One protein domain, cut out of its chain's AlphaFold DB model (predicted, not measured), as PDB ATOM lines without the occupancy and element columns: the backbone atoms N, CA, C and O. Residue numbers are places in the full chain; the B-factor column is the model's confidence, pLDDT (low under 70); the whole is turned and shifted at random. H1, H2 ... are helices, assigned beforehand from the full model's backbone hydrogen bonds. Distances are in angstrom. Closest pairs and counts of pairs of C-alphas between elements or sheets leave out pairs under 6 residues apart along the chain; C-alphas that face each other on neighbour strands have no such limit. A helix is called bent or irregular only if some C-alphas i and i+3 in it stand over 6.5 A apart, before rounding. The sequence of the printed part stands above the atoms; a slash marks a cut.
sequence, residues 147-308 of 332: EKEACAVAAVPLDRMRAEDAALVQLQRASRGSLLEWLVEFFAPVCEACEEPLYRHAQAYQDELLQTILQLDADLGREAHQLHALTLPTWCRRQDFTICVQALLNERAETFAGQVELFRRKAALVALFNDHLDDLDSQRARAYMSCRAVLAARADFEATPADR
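Overview. This is residues 147 to 308 of the 332 residues of an uncharacterized protein of Candidatus Accumulibacter sp. SK-11 (UniProt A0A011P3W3). A flat slab of helices is built around the long H4, with H6 packed along one side, H2 on the other, and the short H5 folded back on H4. H7 crosses H2, H1 packs on H7, and H3 lies at one far end, where residues 186 to 191, of which 186 and 187 belong to H3, stick out. The printed part has 162 residues, with seven named helices in the order H1 to H7, which hold 112 of them, and no named strand; the class is all helix. The whole is only just compact, close to loose, with a radius of gyration of the C-alphas of 17.8 A and spans of 52 by 50 by 22 A.

Along the chain. Find C-alpha 192 at (172.720, 214.270, 268.775); from there H4, residues 192 to 220, runs 41.8 A, with a kink of 33 degrees near residue 199. It is irregular: C-alphas 194 and 197 are 7.2 A apart. Look next for H6, 256 to 277, 31.2 A; H5, 241 to 249; H2, 158 to 175, 25.5 A; H3, 179 to 187; and H1, 147 to 151. H7, 283 to 302, 28.5 A, ends at (187.233, 230.535, 299.391).

Arrangement. Start at the hub, H4: it touches H6 (closest C-alphas Gln 203 and Phe 263, 5.5 A), the same way at 32 degrees, a shallow tilt only just short of steep. H4 and H5 form a helical hairpin (Asp 207 and Leu 249, 6.2 A). H2 touches H4 with residues 168 to 175 alone (Ser 175 and His 201, 5.5 A), opposite ways at a shallow 8 degrees. H7 touches H2 at a steep 53 degrees (Asp 165 and Ala 296, 5.1 A) and H1 (Ala 150 and Ala 287, 4.2 A). H3 is close to H4 but not clearly touching (Glu 185 and Cys 194, 7.2 A). Every O i to N i+4 pair is within hydrogen-bond range in H1, H2, H3, H5 and H7; in H4 22 of 25 are, in H6 17 of 18.

Size, cuts and confidence. The farthest C-alphas, Lys 148 and Pro 189, are 52.8 A apart. The printed part has no cut; its long link is H4 to H5, residues 221 to 240. Look for low pLDDT, under 70, at residues 176 to 195.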
ATOM      1  N   GLU A 147     190.466 246.857 297.558       95.19
ATOM      2  CA  GLU A 147     189.217 247.473 297.997       95.19
ATOM      3  C   GLU A 147     189.334 248.998 298.007       95.19
ATOM      4  O   GLU A 147     188.411 249.695 297.581       95.19
ATOM      5  N   LYS A 148     190.499 249.519 298.396       94.12
ATOM      6  CA  LYS A 148     190.801 250.948 298.350       94.12
ATOM      7  C   LYS A 148     191.003 251.477 296.926       94.12
ATOM      8  O   LYS A 148     190.431 252.509 296.585       94.12
ATOM      9  N   GLU A 149     191.825 250.815 296.110       93.38
ATOM     10  CA  GLU A 149     192.199 251.302 294.772       93.38
ATOM     11  C   GLU A 149     191.055 251.166 293.756       93.38
ATOM     12  O   GLU A 149     190.854 252.053 292.924       93.38
ATOM     13  N   ALA A 150     190.286 250.078 293.838       94.81
ATOM     14  CA  ALA A 150     189.260 249.731 292.861       94.81
ATOM     15  C   ALA A 150     187.841 249.823 293.443       94.81
ATOM     16  O   ALA A 150     187.006 250.571 292.931       94.81
ATOM     17  N   CYS A 151     187.545 249.107 294.529       94.94
ATOM     18  CA  CYS A 151     186.159 248.986 294.993       94.94
ATOM     19  C   CYS A 151     185.571 250.299 295.530       94.94
ATOM     20  O   CYS A 151     184.418 250.614 295.242       94.94
ATOM     21  N   ALA A 152     186.358 251.102 296.247       93.19
ATOM     22  CA  ALA A 152     185.926 252.413 296.726       93.19
ATOM     23  C   ALA A 152     185.654 253.399 295.572       93.19
ATOM     24  O   ALA A 152     184.775 254.253 295.678       93.19
ATOM     25  N   VAL A 153     186.378 253.262 294.455       93.00
ATOM     26  CA  VAL A 153     186.254 254.127 293.269       93.00
ATOM     27  C   VAL A 153     185.083 253.708 292.372       93.00
ATOM     28  O   VAL A 153     184.503 254.552 291.690       93.00
ATOM     29  N   ALA A 154     184.681 252.434 292.403       89.69
ATOM     30  CA  ALA A 154     183.547 251.914 291.634       89.69
ATOM     31  C   ALA A 154     182.207 252.615 291.966       89.69
ATOM     32  O   ALA A 154     181.295 252.648 291.133       89.69
ATOM     33  N   ALA A 155     182.103 253.216 293.160       84.38
ATOM     34  CA  ALA A 155     180.906 253.889 293.677       84.38
ATOM     35  C   ALA A 155     179.666 252.976 293.753       84.38
ATOM     36  O   ALA A 155     178.529 253.436 293.664       84.38
ATOM     37  N   VAL A 156     179.899 251.677 293.941       92.50
ATOM     38  CA  VAL A 156     178.890 250.654 294.225       92.50
ATOM     39  C   VAL A 156     179.120 250.141 295.651       92.50
ATOM     40  O   VAL A 156     180.277 249.960 296.035       92.50
ATOM     41  N   PRO A 157     178.073 249.893 296.466       94.56
ATOM     42  CA  PRO A 157     178.258 249.335 297.802       94.56
ATOM     43  C   PRO A 157     179.030 248.008 297.769       94.56
ATOM     44  O   PRO A 157     178.597 247.043 297.139       94.56
ATOM     45  N   LEU A 158     180.160 247.950 298.477       94.56
ATOM     46  CA  LEU A 158     181.071 246.802 298.460       94.56
ATOM     47  C   LEU A 158     180.395 245.497 298.898       94.56
ATOM     48  O   LEU A 158     180.583 244.463 298.262       94.56
ATOM     49  N   ASP A 159     179.566 245.539 299.941       95.38
ATOM     50  CA  ASP A 159     178.863 244.343 300.419       95.38
ATOM     51  C   ASP A 159     177.859 243.805 299.393       95.38
ATOM     52  O   ASP A 159     177.643 242.595 299.326       95.38
ATOM     53  N   ARG A 160     177.303 244.681 298.540       94.81
ATOM     54  CA  ARG A 160     176.461 244.261 297.417       94.81
ATOM     55  C   ARG A 160     177.292 243.523 296.368       94.81
ATOM     56  O   ARG A 160     176.938 242.399 296.035       94.81
ATOM     57  N   MET A 161     178.419 244.096 295.928       94.19
ATOM     58  CA  MET A 161     179.303 243.436 294.950       94.19
ATOM     59  C   MET A 161     179.821 242.094 295.470       94.19
ATOM     60  O   MET A 161     179.790 241.105 294.751       94.19
ATOM     61  N   ARG A 162     180.221 242.021 296.748       95.31
ATOM     62  CA  ARG A 162     180.647 240.762 297.384       95.31
ATOM     63  C   ARG A 162     179.556 239.694 297.323       95.31
ATOM     64  O   ARG A 162     179.853 238.552 296.990       95.31
ATOM     65  N   ALA A 163     178.315 240.051 297.658       94.81
ATOM     66  CA  ALA A 163     177.196 239.116 297.623       94.81
ATOM     67  C   ALA A 163     176.867 238.665 296.189       94.81
ATOM     68  O   ALA A 163     176.648 237.477 295.960       94.81
ATOM     69  N   GLU A 164     176.867 239.596 295.234       93.19
ATOM     70  CA  GLU A 164     176.606 239.326 293.816       93.19
ATOM     71  C   GLU A 164     177.682 238.426 293.197       93.19
ATOM     72  O   GLU A 164     177.344 237.416 292.583       93.19
ATOM     73  N   ASP A 165     178.965 238.729 293.408       93.81
ATOM     74  CA  ASP A 165     180.073 237.935 292.867       93.81
ATOM     75  C   ASP A 165     180.186 236.565 293.537       93.81
ATOM     76  O   ASP A 165     180.435 235.566 292.862       93.81
ATOM     77  N   ALA A 166     179.931 236.470 294.847       93.62
ATOM     78  CA  ALA A 166     179.861 235.175 295.517       93.62
ATOM     79  C   ALA A 166     178.718 234.313 294.958       93.62
ATOM     80  O   ALA A 166     178.916 233.125 294.706       93.62
ATOM     81  N   ALA A 167     177.538 234.896 294.726       92.00
ATOM     82  CA  ALA A 167     176.414 234.188 294.121       92.00
ATOM     83  C   ALA A 167     176.728 233.748 292.682       92.00
ATOM     84  O   ALA A 167     176.465 232.597 292.330       92.00
ATOM     85  N   LEU A 168     177.347 234.623 291.882       90.19
ATOM     86  CA  LEU A 168     177.777 234.321 290.516       90.19
ATOM     87  C   LEU A 168     178.769 233.151 290.486       90.19
ATOM     88  O   LEU A 168     178.583 232.206 289.726       90.19
ATOM     89  N   VAL A 169     179.780 233.163 291.358       90.50
ATOM     90  CA  VAL A 169     180.751 232.066 291.477       90.50
ATOM     91  C   VAL A 169     180.072 230.756 291.876       90.50
ATOM     92  O   VAL A 169     180.398 229.704 291.329       90.50
ATOM     93  N   GLN A 170     179.117 230.780 292.810       89.38
ATOM     94  CA  GLN A 170     178.382 229.568 293.187       89.38
ATOM     95  C   GLN A 170     177.547 229.019 292.025       89.38
ATOM     96  O   GLN A 170     177.551 227.807 291.801       89.38
ATOM     97  N   LEU A 171     176.882 229.891 291.261       85.06
ATOM     98  CA  LEU A 171     176.143 229.506 290.057       85.06
ATOM     99  C   LEU A 171     177.073 228.884 289.013       85.06
ATOM    100  O   LEU A 171     176.811 227.766 288.571       85.06
ATOM    101  N   GLN A 172     178.209 229.526 288.737       84.50
ATOM    102  CA  GLN A 172     179.216 229.014 287.811       84.50
ATOM    103  C   GLN A 172     179.750 227.642 288.240       84.50
ATOM    104  O   GLN A 172     179.973 226.742 287.431       84.50
ATOM    105  N   ARG A 173     179.988 227.447 289.540       84.00
ATOM    106  CA  ARG A 173     180.460 226.160 290.067       84.00
ATOM    107  C   ARG A 173     179.385 225.082 289.955       84.00
ATOM    108  O   ARG A 173     179.722 223.943 289.648       84.00
ATOM    109  N   ALA A 174     178.118 225.437 290.159       81.62
ATOM    110  CA  ALA A 174     176.987 224.534 289.976       81.62
ATOM    111  C   ALA A 174     176.732 224.193 288.494       81.62
ATOM    112  O   ALA A 174     176.311 223.075 288.202       81.62
ATOM    113  N   SER A 175     177.018 225.110 287.562       75.62
ATOM    114  CA  SER A 175     176.810 224.921 286.118       75.62
ATOM    115  C   SER A 175     177.907 224.110 285.420       75.62
ATOM    116  O   SER A 175     177.708 223.648 284.303       75.62
ATOM    117  N   ARG A 176     179.052 223.857 286.072       69.69
ATOM    118  CA  ARG A 176     180.142 223.014 285.530       69.69
ATOM    119  C   ARG A 176     179.832 221.508 285.508       69.69
ATOM    120  O   ARG A 176     180.656 220.740 285.013       69.69
ATOM    121  N   GLY A 177     178.677 221.089 286.027       60.38
ATOM    122  CA  GLY A 177     178.268 219.687 286.078       60.38
ATOM    123  C   GLY A 177     179.125 218.829 287.015       60.38
ATOM    124  O   GLY A 177     180.074 219.288 287.657       60.38
ATOM    125  N   SER A 178     178.775 217.550 287.137       58.97
ATOM    126  CA  SER A 178     179.538 216.595 287.953       58.97
ATOM    127  C   SER A 178     180.590 215.839 287.129       58.97
ATOM    128  O   SER A 178     180.417 215.600 285.938       58.97
ATOM    129  N   LEU A 179     181.667 215.366 287.775       51.44
ATOM    130  CA  LEU A 179     182.655 214.473 287.137       51.44
ATOM    131  C   LEU A 179     182.006 213.223 286.513       51.44
ATOM    132  O   LEU A 179     182.519 212.689 285.536       51.44
ATOM    133  N   LEU A 180     180.883 212.765 287.074       52.03
ATOM    134  CA  LEU A 180     180.087 211.658 286.548       52.03
ATOM    135  C   LEU A 180     179.386 212.021 285.235       52.03
ATOM    136  O   LEU A 180     179.385 211.202 284.325       52.03
ATOM    137  N   GLU A 181     178.846 213.233 285.111       57.31
ATOM    138  CA  GLU A 181     178.251 213.723 283.859       57.31
ATOM    139  C   GLU A 181     179.311 213.836 282.761       57.31
ATOM    140  O   GLU A 181     179.112 213.317 281.667       57.31
ATOM    141  N   TRP A 182     180.482 214.393 283.085       53.78
ATOM    142  CA  TRP A 182     181.583 214.520 282.127       53.78
ATOM    143  C   TRP A 182     182.154 213.159 281.689       53.78
ATOM    144  O   TRP A 182     182.482 212.951 280.522       53.78
ATOM    145  N   LEU A 183     182.241 212.188 282.610       50.19
ATOM    146  CA  LEU A 183     182.633 210.812 282.287       50.19
ATOM    147  C   LEU A 183     181.597 210.115 281.395       50.19
ATOM    148  O   LEU A 183     181.976 209.396 280.474       50.19
ATOM    149  N   VAL A 184     180.303 210.321 281.641       57.09
ATOM    150  CA  VAL A 184     179.235 209.759 280.802       57.09
ATOM    151  C   VAL A 184     179.259 210.375 279.399       57.09
ATOM    152  O   VAL A 184     179.155 209.625 278.432       57.09
ATOM    153  N   GLU A 185     179.482 211.686 279.265       55.75
ATOM    154  CA  GLU A 185     179.667 212.360 277.966       55.75
ATOM    155  C   GLU A 185     180.887 211.827 277.200       55.75
ATOM    156  O   GLU A 185     180.803 211.583 275.999       55.75
ATOM    157  N   PHE A 186     182.010 211.581 277.885       52.53
ATOM    158  CA  PHE A 186     183.233 211.068 277.258       52.53
ATOM    159  C   PHE A 186     183.084 209.642 276.698       52.53
ATOM    160  O   PHE A 186     183.724 209.296 275.704       52.53
ATOM    161  N   PHE A 187     182.263 208.799 277.334       53.38
ATOM    162  CA  PHE A 187     182.072 207.397 276.938       53.38
ATOM    163  C   PHE A 187     180.799 207.139 276.117       53.38
ATOM    164  O   PHE A 187     180.624 206.026 275.612       53.38
ATOM    165  N   ALA A 188     179.912 208.126 275.959       51.81
ATOM    166  CA  ALA A 188     178.721 207.985 275.132       51.81
ATOM    167  C   ALA A 188     179.083 208.036 273.631       51.81
ATOM    168  O   ALA A 188     179.853 208.901 273.208       51.81
ATOM    169  N   PRO A 189     178.545 207.136 272.784       46.19
ATOM    170  CA  PRO A 189     178.665 207.288 271.336       46.19
ATOM    171  C   PRO A 189     178.024 208.616 270.906       46.19
ATOM    172  O   PRO A 189     176.978 208.980 271.440       46.19
ATOM    173  N   VAL A 190     178.636 209.317 269.942       55.72
ATOM    174  CA  VAL A 190     178.160 210.613 269.420       55.72
ATOM    175  C   VAL A 190     176.742 210.446 268.866       55.72
ATOM    176  O   VAL A 190     176.538 210.002 267.739       55.72
ATOM    177  N   CYS A 191     175.758 210.754 269.701       60.91
ATOM    178  CA  CYS A 191     174.349 210.818 269.367       60.91
ATOM    179  C   CYS A 191     173.898 212.265 269.591       60.91
ATOM    180  O   CYS A 191     174.279 212.865 270.590       60.91
ATOM    181  N   GLU A 192     173.098 212.845 268.690       57.09
ATOM    182  CA  GLU A 192     172.720 214.270 268.775       57.09
ATOM    183  C   GLU A 192     172.042 214.627 270.115       57.09
ATOM    184  O   GLU A 192     172.312 215.673 270.691       57.09
ATOM    185  N   ALA A 193     171.229 213.728 270.681       61.22
ATOM    186  CA  ALA A 193     170.585 213.941 271.984       61.22
ATOM    187  C   ALA A 193     171.542 213.803 273.190       61.22
ATOM    188  O   ALA A 193     171.210 214.233 274.291       61.22
ATOM    189  N   CYS A 194     172.725 213.215 272.996       65.88
ATOM    190  CA  CYS A 194     173.724 213.014 274.044       65.88
ATOM    191  C   CYS A 194     174.474 214.320 274.382       65.88
ATOM    192  O   CYS A 194     175.045 214.423 275.461       65.88
ATOM    193  N   GLU A 195     174.439 215.324 273.495       69.69
ATOM    194  CA  GLU A 195     175.052 216.647 273.699       69.69
ATOM    195  C   GLU A 195     174.103 217.655 274.370       69.69
ATOM    196  O   GLU A 195     174.494 218.779 274.680       69.69
ATOM    197  N   GLU A 196     172.836 217.297 274.601       72.56
ATOM    198  CA  GLU A 196     171.878 218.209 275.230       72.56
ATOM    199  C   GLU A 196     172.348 218.734 276.608       72.56
ATOM    200  O   GLU A 196     172.222 219.942 276.839       72.56
ATOM    201  N   PRO A 197     172.932 217.912 277.509       76.44
ATOM    202  CA  PRO A 197     173.494 218.399 278.770       76.44
ATOM    203  C   PRO A 197     174.610 219.433 278.565       76.44
ATOM    204  O   PRO A 197     174.579 220.484 279.207       76.44
ATOM    205  N   LEU A 198     175.512 219.207 277.602       77.25
ATOM    206  CA  LEU A 198     176.559 220.158 277.225       77.25
ATOM    207  C   LEU A 198     175.971 221.518 276.825       77.25
ATOM    208  O   LEU A 198     176.421 222.551 277.319       77.25
ATOM    209  N   TYR A 199     174.938 221.545 275.976       81.19
ATOM    210  CA  TYR A 199     174.295 222.805 275.579       81.19
ATOM    211  C   TYR A 199     173.543 223.481 276.727       81.19
ATOM    212  O   TYR A 199     173.460 224.710 276.741       81.19
ATOM    213  N   ARG A 200     173.006 222.729 277.695       80.38
ATOM    214  CA  ARG A 200     172.392 223.312 278.901       80.38
ATOM    215  C   ARG A 200     173.444 223.971 279.795       80.38
ATOM    216  O   ARG A 200     173.244 225.113 280.202       80.38
ATOM    217  N   HIS A 201     174.575 223.305 280.026       81.62
ATOM    218  CA  HIS A 201     175.705 223.856 280.789       81.62
ATOM    219  C   HIS A 201     176.309 225.080 280.095       81.62
ATOM    220  O   HIS A 201     176.498 226.129 280.709       81.62
ATOM    221  N   ALA A 202     176.523 224.993 278.781       83.31
ATOM    222  CA  ALA A 202     177.026 226.104 277.987       83.31
ATOM    223  C   ALA A 202     176.060 227.299 277.997       83.31
ATOM    224  O   ALA A 202     176.503 228.441 278.077       83.31
ATOM    225  N   GLN A 203     174.745 227.067 277.962       86.75
ATOM    226  CA  GLN A 203     173.758 228.140 278.089       86.75
ATOM    227  C   GLN A 203     173.732 228.774 279.474       86.75
ATOM    228  O   GLN A 203     173.605 229.991 279.539       86.75
ATOM    229  N   ALA A 204     173.869 227.995 280.549       86.25
ATOM    230  CA  ALA A 204     173.971 228.546 281.898       86.25
ATOM    231  C   ALA A 204     175.167 229.507 282.005       86.25
ATOM    232  O   ALA A 204     175.011 230.629 282.477       86.25
ATOM    233  N   TYR A 205     176.315 229.127 281.436       85.81
ATOM    234  CA  TYR A 205     177.477 230.010 281.349       85.81
ATOM    235  C   TYR A 205     177.204 231.288 280.533       85.81
ATOM    236  O   TYR A 205     177.574 232.383 280.950       85.81
ATOM    237  N   GLN A 206     176.524 231.187 279.384       90.44
ATOM    238  CA  GLN A 206     176.151 232.383 278.615       90.44
ATOM    239  C   GLN A 206     175.147 233.271 279.374       90.44
ATOM    240  O   GLN A 206     175.235 234.493 279.292       90.44
ATOM    241  N   ASP A 207     174.219 232.680 280.131       92.25
ATOM    242  CA  ASP A 207     173.257 233.418 280.954       92.25
ATOM    243  C   ASP A 207     173.958 234.198 282.068       92.25
ATOM    244  O   ASP A 207     173.618 235.357 282.300       92.25
ATOM    245  N   GLU A 208     174.964 233.605 282.711       90.12
ATOM    246  CA  GLU A 208     175.809 234.265 283.713       90.12
ATOM    247  C   GLU A 208     176.534 235.492 283.126       90.12
ATOM    248  O   GLU A 208     176.521 236.575 283.723       90.12
ATOM    249  N   LEU A 209     177.110 235.366 281.924       91.38
ATOM    250  CA  LEU A 209     177.771 236.483 281.235       91.38
ATOM    251  C   LEU A 209     176.779 237.595 280.873       91.38
ATOM    252  O   LEU A 209     177.025 238.766 281.155       91.38
ATOM    253  N   LEU A 210     175.628 237.236 280.304       94.44
ATOM    254  CA  LEU A 210     174.578 238.187 279.941       94.44
ATOM    255  C   LEU A 210     173.993 238.913 281.165       94.44
ATOM    256  O   LEU A 210     173.763 240.120 281.108       94.44
ATOM    257  N   GLN A 211     173.791 238.209 282.281       93.38
ATOM    258  CA  GLN A 211     173.364 238.818 283.546       93.38
ATOM    259  C   GLN A 211     174.413 239.789 284.087       93.38
ATOM    260  O   GLN A 211     174.063 240.888 284.514       93.38
ATOM    261  N   THR A 212     175.695 239.423 284.021       91.69
ATOM    262  CA  THR A 212     176.799 240.297 284.446       91.69
ATOM    263  C   THR A 212     176.852 241.577 283.607       91.69
ATOM    264  O   THR A 212     177.088 242.658 284.141       91.69
ATOM    265  N   ILE A 213     176.553 241.491 282.309       92.69
ATOM    266  CA  ILE A 213     176.481 242.653 281.412       92.69
ATOM    267  C   ILE A 213     175.295 243.566 281.762       92.69
ATOM    268  O   ILE A 213     175.451 244.785 281.776       92.69
ATOM    269  N   LEU A 214     174.129 243.005 282.105       94.19
ATOM    270  CA  LEU A 214     172.997 243.803 282.603       94.19
ATOM    271  C   LEU A 214     173.318 244.498 283.936       94.19
ATOM    272  O   LEU A 214     172.924 245.643 284.138       94.19
ATOM    273  N   GLN A 215     174.036 243.825 284.841       93.06
ATOM    274  CA  GLN A 215     174.491 244.426 286.100       93.06
ATOM    275  C   GLN A 215     175.475 245.573 285.855       93.06
ATOM    276  O   GLN A 215     175.364 246.620 286.483       93.06
ATOM    277  N   LEU A 216     176.413 245.391 284.921       92.56
ATOM    278  CA  LEU A 216     177.370 246.422 284.530       92.56
ATOM    279  C   LEU A 216     176.658 247.697 284.061       92.56
ATOM    280  O   LEU A 216     177.015 248.782 284.519       92.56
ATOM    281  N   ASP A 217     175.638 247.571 283.210       93.19
ATOM    282  CA  ASP A 217     174.828 248.710 282.757       93.19
ATOM    283  C   ASP A 217     174.071 249.382 283.903       93.19
ATOM    284  O   ASP A 217     174.116 250.605 284.051       93.19
ATOM    285  N   ALA A 218     173.433 248.590 284.767       93.25
ATOM    286  CA  ALA A 218     172.717 249.116 285.923       93.25
ATOM    287  C   ALA A 218     173.634 249.904 286.880       93.25
ATOM    288  O   ALA A 218     173.210 250.910 287.455       93.25
ATOM    289  N   ASP A 219     174.884 249.467 287.036       93.56
ATOM    290  CA  ASP A 219     175.821 250.020 288.011       93.56
ATOM    291  C   ASP A 219     176.621 251.207 287.476       93.56
ATOM    292  O   ASP A 219     176.796 252.218 288.170       93.56
ATOM    293  N   LEU A 220     177.114 251.108 286.243       91.00
ATOM    294  CA  LEU A 220     177.934 252.150 285.629       91.00
ATOM    295  C   LEU A 220     177.098 253.205 284.901       91.00
ATOM    296  O   LEU A 220     177.501 254.370 284.853       91.00
ATOM    297  N   GLY A 221     175.919 252.820 284.413       89.12
ATOM    298  CA  GLY A 221     175.024 253.663 283.642       89.12
ATOM    299  C   GLY A 221     175.448 253.825 282.181       89.12
ATOM    300  O   GLY A 221     176.586 253.573 281.786       89.12
ATOM    301  N   ARG A 222     174.509 254.345 281.383       89.25
ATOM    302  CA  ARG A 222     174.604 254.413 279.916       89.25
ATOM    303  C   ARG A 222     175.826 255.147 279.372       89.25
ATOM    304  O   ARG A 222     176.249 254.865 278.260       89.25
ATOM    305  N   GLU A 223     176.337 256.131 280.105       85.75
ATOM    306  CA  GLU A 223     177.464 256.960 279.660       85.75
ATOM    307  C   GLU A 223     178.809 256.236 279.779       85.75
ATOM    308  O   GLU A 223     179.782 256.648 279.155       85.75
ATOM    309  N   ALA A 224     178.878 255.157 280.563       86.00
ATOM    310  CA  ALA A 224     180.122 254.440 280.802       86.00
ATOM    311  C   ALA A 224     180.510 253.483 279.667       86.00
ATOM    312  O   ALA A 224     181.641 253.008 279.655       86.00
ATOM    313  N   HIS A 225     179.592 253.179 278.744       87.81
ATOM    314  CA  HIS A 225     179.797 252.203 277.677       87.81
ATOM    315  C   HIS A 225     178.920 252.468 276.455       87.81
ATOM    316  O   HIS A 225     177.858 253.079 276.536       87.81
ATOM    317  N   GLN A 226     179.288 251.887 275.317       88.69
ATOM    318  CA  GLN A 226     178.547 252.067 274.065       88.69
ATOM    319  C   GLN A 226     177.474 250.996 273.808       88.69
ATOM    320  O   GLN A 226     176.872 250.992 272.737       88.69
ATOM    321  N   LEU A 227     177.175 250.123 274.783       91.06
ATOM    322  CA  LEU A 227     176.262 248.981 274.606       91.06
ATOM    323  C   LEU A 227     174.869 249.369 274.062       91.06
ATOM    324  O   LEU A 227     174.298 248.645 273.247       91.06
ATOM    325  N   HIS A 228     174.339 250.538 274.436       92.50
ATOM    326  CA  HIS A 228     173.050 251.045 273.933       92.50
ATOM    327  C   HIS A 228     173.075 251.551 272.485       92.50
ATOM    328  O   HIS A 228     172.016 251.718 271.881       92.50
ATOM    329  N   ALA A 229     174.255 251.830 271.933       91.38
ATOM    330  CA  ALA A 229     174.426 252.311 270.564       91.38
ATOM    331  C   ALA A 229     174.764 251.181 269.577       91.38
ATOM    332  O   ALA A 229     174.890 251.426 268.376       91.38
ATOM    333  N   LEU A 230     174.911 249.945 270.066       91.94
ATOM    334  CA  LEU A 230     175.316 248.815 269.241       91.94
ATOM    335  C   LEU A 230     174.242 248.431 268.227       91.94
ATOM    336  O   LEU A 230     173.043 248.394 268.511       91.94
ATOM    337  N   THR A 231     174.696 248.059 267.031       93.50
ATOM    338  CA  THR A 231     173.822 247.426 266.045       93.50
ATOM    339  C   THR A 231     173.605 245.974 266.449       93.50
ATOM    340  O   THR A 231     174.455 245.117 266.220       93.50
ATOM    341  N   LEU A 232     172.455 245.699 267.061       95.00
ATOM    342  CA  LEU A 232     172.111 244.351 267.499       95.00
ATOM    343  C   LEU A 232     171.682 243.452 266.330       95.00
ATOM    344  O   LEU A 232     171.141 243.944 265.329       95.00
ATOM    345  N   PRO A 233     171.839 242.122 266.466       94.50
ATOM    346  CA  PRO A 233     171.317 241.164 265.502       94.50
ATOM    347  C   PRO A 233     169.823 241.365 265.206       94.50
ATOM    348  O   PRO A 233     169.036 241.759 266.067       94.50
ATOM    349  N   THR A 234     169.392 241.040 263.985       94.12
ATOM    350  CA  THR A 234     168.016 241.304 263.515       94.12
ATOM    351  C   THR A 234     166.936 240.632 264.364       94.12
ATOM    352  O   THR A 234     165.840 241.176 264.516       94.12
ATOM    353  N   TRP A 235     167.245 239.486 264.970       94.00
ATOM    354  CA  TRP A 235     166.350 238.767 265.873       94.00
ATOM    355  C   TRP A 235     166.118 239.489 267.217       94.00
ATOM    356  O   TRP A 235     165.123 239.190 267.874       94.00
ATOM    357  N   CYS A 236     166.917 240.506 267.575       94.25
ATOM    358  CA  CYS A 236     166.619 241.461 268.658       94.25
ATOM    359  C   CYS A 236     165.540 242.496 268.278       94.25
ATOM    360  O   CYS A 236     165.199 243.363 269.077       94.25
ATOM    361  N   ARG A 237     165.005 242.461 267.046       91.81
ATOM    362  CA  ARG A 237     163.882 243.303 266.583       91.81
ATOM    363  C   ARG A 237     164.098 244.815 266.766       91.81
ATOM    364  O   ARG A 237     163.137 245.543 267.003       91.81
ATOM    365  N   ARG A 238     165.343 245.289 266.622       88.06
ATOM    366  CA  ARG A 238     165.743 246.703 266.814       88.06
ATOM    367  C   ARG A 238     165.403 247.263 268.206       88.06
ATOM    368  O   ARG A 238     165.201 248.466 268.348       88.06
ATOM    369  N   GLN A 239     165.287 246.396 269.209       92.88
ATOM    370  CA  GLN A 239     165.109 246.806 270.599       92.88
ATOM    371  C   GLN A 239     166.443 247.241 271.215       92.88
ATOM    372  O   GLN A 239     167.505 246.945 270.674       92.88
ATOM    373  N   ASP A 240     166.372 247.927 272.355       94.25
ATOM    374  CA  ASP A 240     167.538 248.198 273.201       94.25
ATOM    375  C   ASP A 240     168.161 246.880 273.693       94.25
ATOM    376  O   ASP A 240     167.445 245.888 273.895       94.25
ATOM    377  N   PHE A 241     169.484 246.856 273.893       94.69
ATOM    378  CA  PHE A 241     170.187 245.623 274.253       94.69
ATOM    379  C   PHE A 241     169.667 245.036 275.568       94.69
ATOM    380  O   PHE A 241     169.510 243.821 275.651       94.69
ATOM    381  N   THR A 242     169.300 245.874 276.543       95.75
ATOM    382  CA  THR A 242     168.753 245.422 277.832       95.75
ATOM    383  C   THR A 242     167.484 244.588 277.643       95.75
ATOM    384  O   THR A 242     167.344 243.509 278.221       95.75
ATOM    385  N   ILE A 243     166.593 245.033 276.752       96.44
ATOM    386  CA  ILE A 243     165.346 244.337 276.414       96.44
ATOM    387  C   ILE A 243     165.654 243.033 275.671       96.44
ATOM    388  O   ILE A 243     165.077 241.994 275.999       96.44
ATOM    389  N   CYS A 244     166.574 243.064 274.699       96.88
ATOM    390  CA  CYS A 244     166.932 241.864 273.941       96.88
ATOM    391  C   CYS A 244     167.561 240.783 274.836       96.88
ATOM    392  O   CYS A 244     167.175 239.615 274.768       96.88
ATOM    393  N   VAL A 245     168.489 241.174 275.713       97.06
ATOM    394  CA  VAL A 245     169.145 240.263 276.656       97.06
ATOM    395  C   VAL A 245     168.129 239.676 277.629       97.06
ATOM    396  O   VAL A 245     168.080 238.459 277.793       97.06
ATOM    397  N   GLN A 246     167.258 240.502 278.216       96.88
ATOM    398  CA  GLN A 246     166.226 240.017 279.130       96.88
ATOM    399  C   GLN A 246     165.266 239.026 278.453       96.88
ATOM    400  O   GLN A 246     164.848 238.048 279.078       96.88
ATOM    401  N   ALA A 247     164.926 239.249 277.180       95.69
ATOM    402  CA  ALA A 247     164.102 238.324 276.410       95.69
ATOM    403  C   ALA A 247     164.794 236.964 276.213       95.69
ATOM    404  O   ALA A 247     164.157 235.934 276.420       95.69
ATOM    405  N   LEU A 248     166.092 236.950 275.884       95.12
ATOM    406  CA  LEU A 248     166.865 235.710 275.736       95.12
ATOM    407  C   LEU A 248     167.064 234.953 277.049       95.12
ATOM    408  O   LEU A 248     166.995 233.726 277.051       95.12
ATOM    409  N   LEU A 249     167.305 235.662 278.156       95.31
ATOM    410  CA  LEU A 249     167.446 235.050 279.483       95.31
ATOM    411  C   LEU A 249     166.160 234.328 279.917       95.31
ATOM    412  O   LEU A 249     166.210 233.313 280.611       95.31
ATOM    413  N   ASN A 250     165.003 234.840 279.487       95.31
ATOM    414  CA  ASN A 250     163.694 234.255 279.772       95.31
ATOM    415  C   ASN A 250     163.289 233.153 278.780       95.31
ATOM    416  O   ASN A 250     162.304 232.451 279.016       95.31
ATOM    417  N   GLU A 251     164.013 232.997 277.671       94.38
ATOM    418  CA  GLU A 251     163.694 232.005 276.655       94.38
ATOM    419  C   GLU A 251     164.092 230.595 277.115       94.38
ATOM    420  O   GLU A 251     165.157 230.367 277.695       94.38
ATOM    421  N   ARG A 252     163.216 229.624 276.843       90.06
ATOM    422  CA  ARG A 252     163.441 228.202 277.109       90.06
ATOM    423  C   ARG A 252     163.237 227.423 275.818       90.06
ATOM    424  O   ARG A 252     162.238 227.619 275.133       90.06
ATOM    425  N   ALA A 253     164.175 226.538 275.505       89.00
ATOM    426  CA  ALA A 253     164.051 225.598 274.402       89.00
ATOM    427  C   ALA A 253     163.733 224.197 274.940       89.00
ATOM    428  O   ALA A 253     164.375 223.730 275.875       89.00
ATOM    429  N   GLU A 254     162.751 223.526 274.341       86.12
ATOM    430  CA  GLU A 254     162.347 222.161 274.723       86.12
ATOM    431  C   GLU A 254     162.933 221.087 273.796       86.12
ATOM    432  O   GLU A 254     162.895 219.902 274.110       86.12
ATOM    433  N   THR A 255     163.479 221.489 272.645       87.75
ATOM    434  CA  THR A 255     164.060 220.584 271.644       87.75
ATOM    435  C   THR A 255     165.558 220.814 271.513       87.75
ATOM    436  O   THR A 255     166.022 221.944 271.660       87.75
ATOM    437  N   PHE A 256     166.316 219.772 271.157       83.94
ATOM    438  CA  PHE A 256     167.761 219.877 270.927       83.94
ATOM    439  C   PHE A 256     168.114 220.975 269.911       83.94
ATOM    440  O   PHE A 256     168.918 221.856 270.204       83.94
ATOM    441  N   ALA A 257     167.439 221.004 268.756       88.75
ATOM    442  CA  ALA A 257     167.636 222.054 267.755       88.75
ATOM    443  C   ALA A 257     167.367 223.464 268.321       88.75
ATOM    444  O   ALA A 257     168.101 224.405 268.017       88.75
ATOM    445  N   GLY A 258     166.356 223.604 269.186       90.62
ATOM    446  CA  GLY A 258     166.084 224.847 269.901       90.62
ATOM    447  C   GLY A 258     167.189 225.225 270.894       90.62
ATOM    448  O   GLY A 258     167.543 226.397 270.968       90.62
ATOM    449  N   GLN A 259     167.763 224.257 271.620       87.25
ATOM    450  CA  GLN A 259     168.874 224.488 272.558       87.25
ATOM    451  C   GLN A 259     170.119 225.003 271.825       87.25
ATOM    452  O   GLN A 259     170.732 225.981 272.252       87.25
ATOM    453  N   VAL A 260     170.459 224.391 270.686       88.88
ATOM    454  CA  VAL A 260     171.583 224.816 269.836       88.88
ATOM    455  C   VAL A 260     171.371 226.245 269.329       88.88
ATOM    456  O   VAL A 260     172.281 227.073 269.399       88.88
ATOM    457  N   GLU A 261     170.173 226.559 268.836       93.00
ATOM    458  CA  GLU A 261     169.859 227.893 268.317       93.00
ATOM    459  C   GLU A 261     169.844 228.961 269.422       93.00
ATOM    460  O   GLU A 261     170.348 230.070 269.234       93.00
ATOM    461  N   LEU A 262     169.299 228.634 270.596       93.56
ATOM    462  CA  LEU A 262     169.309 229.526 271.752       93.56
ATOM    463  C   LEU A 262     170.741 229.794 272.234       93.56
ATOM    464  O   LEU A 262     171.106 230.952 272.441       93.56
ATOM    465  N   PHE A 263     171.576 228.755 272.329       91.62
ATOM    466  CA  PHE A 263     172.995 228.899 272.647       91.62
ATOM    467  C   PHE A 263     173.708 229.835 271.665       91.62
ATOM    468  O   PHE A 263     174.379 230.771 272.094       91.62
ATOM    469  N   ARG A 264     173.529 229.633 270.353       93.00
ATOM    470  CA  ARG A 264     174.163 230.468 269.319       93.00
ATOM    471  C   ARG A 264     173.771 231.935 269.439       93.00
ATOM    472  O   ARG A 264     174.639 232.797 269.331       93.00
ATOM    473  N   ARG A 265     172.492 232.231 269.687       95.69
ATOM    474  CA  ARG A 265     172.025 233.614 269.872       95.69
ATOM    475  C   ARG A 265     172.602 234.260 271.129       95.69
ATOM    476  O   ARG A 265     173.053 235.400 271.054       95.69
ATOM    477  N   LYS A 266     172.645 233.534 272.252       95.44
ATOM    478  CA  LYS A 266     173.276 234.018 273.492       95.44
ATOM    479  C   LYS A 266     174.774 234.278 273.290       95.44
ATOM    480  O   LYS A 266     175.234 235.384 273.557       95.44
ATOM    481  N   ALA A 267     175.499 233.313 272.724       92.50
ATOM    482  CA  ALA A 267     176.927 233.431 272.434       92.50
ATOM    483  C   ALA A 267     177.238 234.583 271.465       92.50
ATOM    484  O   ALA A 267     178.226 235.289 271.652       92.50
ATOM    485  N   ALA A 268     176.386 234.817 270.460       93.56
ATOM    486  CA  ALA A 268     176.549 235.933 269.530       93.56
ATOM    487  C   ALA A 268     176.452 237.301 270.225       93.56
ATOM    488  O   ALA A 268     177.217 238.199 269.886       93.56
ATOM    489  N   LEU A 269     175.550 237.469 271.201       94.81
ATOM    490  CA  LEU A 269     175.495 238.708 271.985       94.81
ATOM    491  C   LEU A 269     176.650 238.834 272.960       94.81
ATOM    492  O   LEU A 269     177.213 239.914 273.066       94.81
ATOM    493  N   VAL A 270     177.017 237.756 273.651       93.06
ATOM    494  CA  VAL A 270     178.177 237.778 274.549       93.06
ATOM    495  C   VAL A 270     179.437 238.176 273.787       93.06
ATOM    496  O   VAL A 270     180.155 239.051 274.251       93.06
ATOM    497  N   ALA A 271     179.668 237.603 272.603       91.50
ATOM    498  CA  ALA A 271     180.784 237.989 271.745       91.50
ATOM    499  C   ALA A 271     180.704 239.472 271.345       91.50
ATOM    500  O   ALA A 271     181.663 240.205 271.560       91.50
ATOM    501  N   LEU A 272     179.540 239.927 270.857       93.00
ATOM    502  CA  LEU A 272     179.326 241.327 270.483       93.00
ATOM    503  C   LEU A 272     179.620 242.282 271.647       93.00
ATOM    504  O   LEU A 272     180.275 243.295 271.459       93.00
ATOM    505  N   PHE A 273     179.128 241.985 272.847       92.88
ATOM    506  CA  PHE A 273     179.343 242.843 274.007       92.88
ATOM    507  C   PHE A 273     180.784 242.789 274.504       92.88
ATOM    508  O   PHE A 273     181.318 243.826 274.880       92.88
ATOM    509  N   ASN A 274     181.418 241.612 274.478       87.56
ATOM    510  CA  ASN A 274     182.806 241.441 274.890       87.56
ATOM    511  C   ASN A 274     183.758 242.316 274.065       87.56
ATOM    512  O   ASN A 274     184.631 242.951 274.646       87.56
ATOM    513  N   ASP A 275     183.527 242.429 272.755       86.50
ATOM    514  CA  ASP A 275     184.303 243.307 271.865       86.50
ATOM    515  C   ASP A 275     184.221 244.796 272.261       86.50
ATOM    516  O   ASP A 275     185.070 245.587 271.859       86.50
ATOM    517  N   HIS A 276     183.229 245.177 273.073       87.31
ATOM    518  CA  HIS A 276     183.009 246.542 273.555       87.31
ATOM    519  C   HIS A 276     183.275 246.727 275.055       87.31
ATOM    520  O   HIS A 276     183.194 247.849 275.555       87.31
ATOM    521  N   LEU A 277     183.605 245.665 275.798       81.75
ATOM    522  CA  LEU A 277     184.040 245.803 277.194       81.75
ATOM    523  C   LEU A 277     185.445 246.412 277.287       81.75
ATOM    524  O   LEU A 277     185.745 247.101 278.262       81.75
ATOM    525  N   ASP A 278     186.273 246.232 276.257       78.31
ATOM    526  CA  ASP A 278     187.585 246.880 276.155       78.31
ATOM    527  C   ASP A 278     187.480 248.402 275.916       78.31
ATOM    528  O   ASP A 278     188.421 249.139 276.219       78.31
ATOM    529  N   ASP A 279     186.319 248.895 275.461       84.06
ATOM    530  CA  ASP A 279     186.046 250.330 275.280       84.06
ATOM    531  C   ASP A 279     185.771 251.060 276.615       84.06
ATOM    532  O   ASP A 279     185.634 252.285 276.640       84.06
ATOM    533  N   LEU A 280     185.695 250.338 277.743       86.06
ATOM    534  CA  LEU A 280     185.523 250.914 279.080       86.06
ATOM    535  C   LEU A 280     186.789 251.671 279.519       86.06
ATOM    536  O   LEU A 280     187.710 251.133 280.145       86.06
ATOM    537  N   ASP A 281     186.844 252.964 279.216       86.56
ATOM    538  CA  ASP A 281     188.028 253.793 279.443       86.56
ATOM    539  C   ASP A 281     187.964 254.662 280.707       86.56
ATOM    540  O   ASP A 281     189.010 255.033 281.256       86.56
ATOM    541  N   SER A 282     186.758 254.940 281.211       90.44
ATOM    542  CA  SER A 282     186.583 255.765 282.401       90.44
ATOM    543  C   SER A 282     187.225 255.119 283.631       90.44
ATOM    544  O   SER A 282     187.172 253.902 283.842       90.44
ATOM    545  N   GLN A 283     187.804 255.953 284.502       91.81
ATOM    546  CA  GLN A 283     188.428 255.487 285.744       91.81
ATOM    547  C   GLN A 283     187.448 254.665 286.595       91.81
ATOM    548  O   GLN A 283     187.828 253.630 287.138       91.81
ATOM    549  N   ARG A 284     186.184 255.097 286.672       92.69
ATOM    550  CA  ARG A 284     185.133 254.401 287.423       92.69
ATOM    551  C   ARG A 284     184.827 253.023 286.836       92.69
ATOM    552  O   ARG A 284     184.740 252.066 287.599       92.69
ATOM    553  N   ALA A 285     184.702 252.902 285.513       92.38
ATOM    554  CA  ALA A 285     184.426 251.622 284.863       92.38
ATOM    555  C   ALA A 285     185.575 250.622 285.060       92.38
ATOM    556  O   ALA A 285     185.346 249.482 285.457       92.38
ATOM    557  N   ARG A 286     186.827 251.065 284.891       92.38
ATOM    558  CA  ARG A 286     188.012 250.222 285.132       92.38
ATOM    559  C   ARG A 286     188.120 249.770 286.585       92.38
ATOM    560  O   ARG A 286     188.444 248.612 286.849       92.38
ATOM    561  N   ALA A 287     187.822 250.669 287.522       94.12
ATOM    562  CA  ALA A 287     187.797 250.366 288.946       94.12
ATOM    563  C   ALA A 287     186.691 249.359 289.296       94.12
ATOM    564  O   ALA A 287     186.944 248.402 290.022       94.12
ATOM    565  N   TYR A 288     185.496 249.516 288.722       94.44
ATOM    566  CA  TYR A 288     184.399 248.560 288.866       94.44
ATOM    567  C   TYR A 288     184.785 247.168 288.355       94.44
ATOM    568  O   TYR A 288     184.710 246.205 289.115       94.44
ATOM    569  N   MET A 289     185.294 247.064 287.123       92.69
ATOM    570  CA  MET A 289     185.709 245.781 286.539       92.69
ATOM    571  C   MET A 289     186.816 245.109 287.358       92.69
ATOM    572  O   MET A 289     186.756 243.909 287.624       92.69
ATOM    573  N   SER A 290     187.797 245.891 287.817       93.62
ATOM    574  CA  SER A 290     188.887 245.385 288.659       93.62
ATOM    575  C   SER A 290     188.372 244.897 290.015       93.62
ATOM    576  O   SER A 290     188.755 243.818 290.457       93.62
ATOM    577  N   CYS A 291     187.469 245.646 290.660       95.44
ATOM    578  CA  CYS A 291     186.863 245.235 291.925       95.44
ATOM    579  C   CYS A 291     186.099 243.912 291.774       95.44
ATOM    580  O   CYS A 291     186.369 242.971 292.518       95.44
ATOM    581  N   ARG A 292     185.214 243.808 290.774       94.62
ATOM    582  CA  ARG A 292     184.443 242.583 290.497       94.62
ATOM    583  C   ARG A 292     185.367 241.382 290.259       94.62
ATOM    584  O   ARG A 292     185.167 240.323 290.846       94.62
ATOM    585  N   ALA A 293     186.439 241.553 289.477       93.88
ATOM    586  CA  ALA A 293     187.420 240.490 289.233       93.88
ATOM    587  C   ALA A 293     188.101 240.002 290.526       93.88
ATOM    588  O   ALA A 293     188.222 238.797 290.748       93.88
ATOM    589  N   VAL A 294     188.510 240.926 291.401       95.31
ATOM    590  CA  VAL A 294     189.144 240.610 292.693       95.31
ATOM    591  C   VAL A 294     188.180 239.865 293.614       95.31
ATOM    592  O   VAL A 294     188.557 238.846 294.198       95.31
ATOM    593  N   LEU A 295     186.938 240.342 293.730       95.31
ATOM    594  CA  LEU A 295     185.917 239.731 294.579       95.31
ATOM    595  C   LEU A 295     185.519 238.338 294.081       95.31
ATOM    596  O   LEU A 295     185.463 237.405 294.881       95.31
ATOM    597  N   ALA A 296     185.329 238.169 292.771       94.12
ATOM    598  CA  ALA A 296     185.023 236.875 292.168       94.12
ATOM    599  C   ALA A 296     186.180 235.873 292.333       94.12
ATOM    600  O   ALA A 296     185.956 234.740 292.758       94.12
ATOM    601  N   ALA A 297     187.429 236.285 292.075       93.50
ATOM    602  CA  ALA A 297     188.594 235.417 292.262       93.50
ATOM    603  C   ALA A 297     188.750 234.978 293.726       93.50
ATOM    604  O   ALA A 297     189.053 233.813 293.997       93.50
ATOM    605  N   ARG A 298     188.511 235.893 294.674       94.44
ATOM    606  CA  ARG A 298     188.497 235.578 296.106       94.44
ATOM    607  C   ARG A 298     187.392 234.581 296.451       94.44
ATOM    608  O   ARG A 298     187.671 233.585 297.113       94.44
ATOM    609  N   ALA A 299     186.163 234.826 295.999       94.19
ATOM    610  CA  ALA A 299     185.031 233.950 296.274       94.19
ATOM    611  C   ALA A 299     185.252 232.533 295.713       94.19
ATOM    612  O   ALA A 299     184.951 231.552 296.392       94.19
ATOM    613  N   ASP A 300     185.833 232.401 294.514       91.38
ATOM    614  CA  ASP A 300     186.170 231.093 293.934       91.38
ATOM    615  C   ASP A 300     187.245 230.356 294.745       91.38
ATOM    616  O   ASP A 300     187.147 229.145 294.986       91.38
ATOM    617  N   PHE A 301     188.242 231.092 295.236       90.94
ATOM    618  CA  PHE A 301     189.272 230.547 296.112       90.94
ATOM    619  C   PHE A 301     188.706 230.072 297.454       90.94
ATOM    620  O   PHE A 301     188.998 228.951 297.868       90.94
ATOM    621  N   GLU A 302     187.870 230.878 298.111       91.00
ATOM    622  CA  GLU A 302     187.233 230.535 299.391       91.00
ATOM    623  C   GLU A 302     186.244 229.367 299.254       91.00
ATOM    624  O   GLU A 302     186.135 228.532 300.150       91.00
ATOM    625  N   ALA A 303     185.566 229.253 298.109       89.50
ATOM    626  CA  ALA A 303     184.682 228.130 297.804       89.50
ATOM    627  C   ALA A 303     185.438 226.828 297.473       89.50
ATOM    628  O   ALA A 303     184.813 225.771 297.317       89.50
ATOM    629  N   THR A 304     186.765 226.875 297.311       85.44
ATOM    630  CA  THR A 304     187.587 225.716 296.955       85.44
ATOM    631  C   THR A 304     188.092 224.992 298.208       85.44
ATOM    632  O   THR A 304     188.791 225.596 299.020       85.44
ATOM    633  N   PRO A 305     187.784 223.686 298.370       82.00
ATOM    634  CA  PRO A 305     188.235 222.899 299.515       82.00
ATOM    635  C   PRO A 305     189.752 222.962 299.725       82.00
ATOM    636  O   PRO A 305     190.520 222.908 298.763       82.00
ATOM    637  N   ALA A 306     190.187 223.047 300.986       74.19
ATOM    638  CA  ALA A 306     191.593 223.247 301.338       74.19
ATOM    639  C   ALA A 306     192.524 222.148 300.786       74.19
ATOM    640  O   ALA A 306     193.618 222.453 300.322       74.19
ATOM    641  N   ASP A 307     192.066 220.894 300.747       73.56
ATOM    642  CA  ASP A 307     192.797 219.745 300.192       73.56
ATOM    643  C   ASP A 307     193.043 219.853 298.679       73.56
ATOM    644  O   ASP A 307     194.002 219.281 298.159       73.56
ATOM    645  N   ARG A 308     192.215 220.631 297.972       70.69
ATOM    646  CA  ARG A 308     192.381 220.973 296.551       70.69
ATOM    647  C   ARG A 308     193.136 222.286 296.336       70.69
ATOM    648  O   ARG A 308     193.406 222.645 295.194       70.69
TER     649      ARG A 308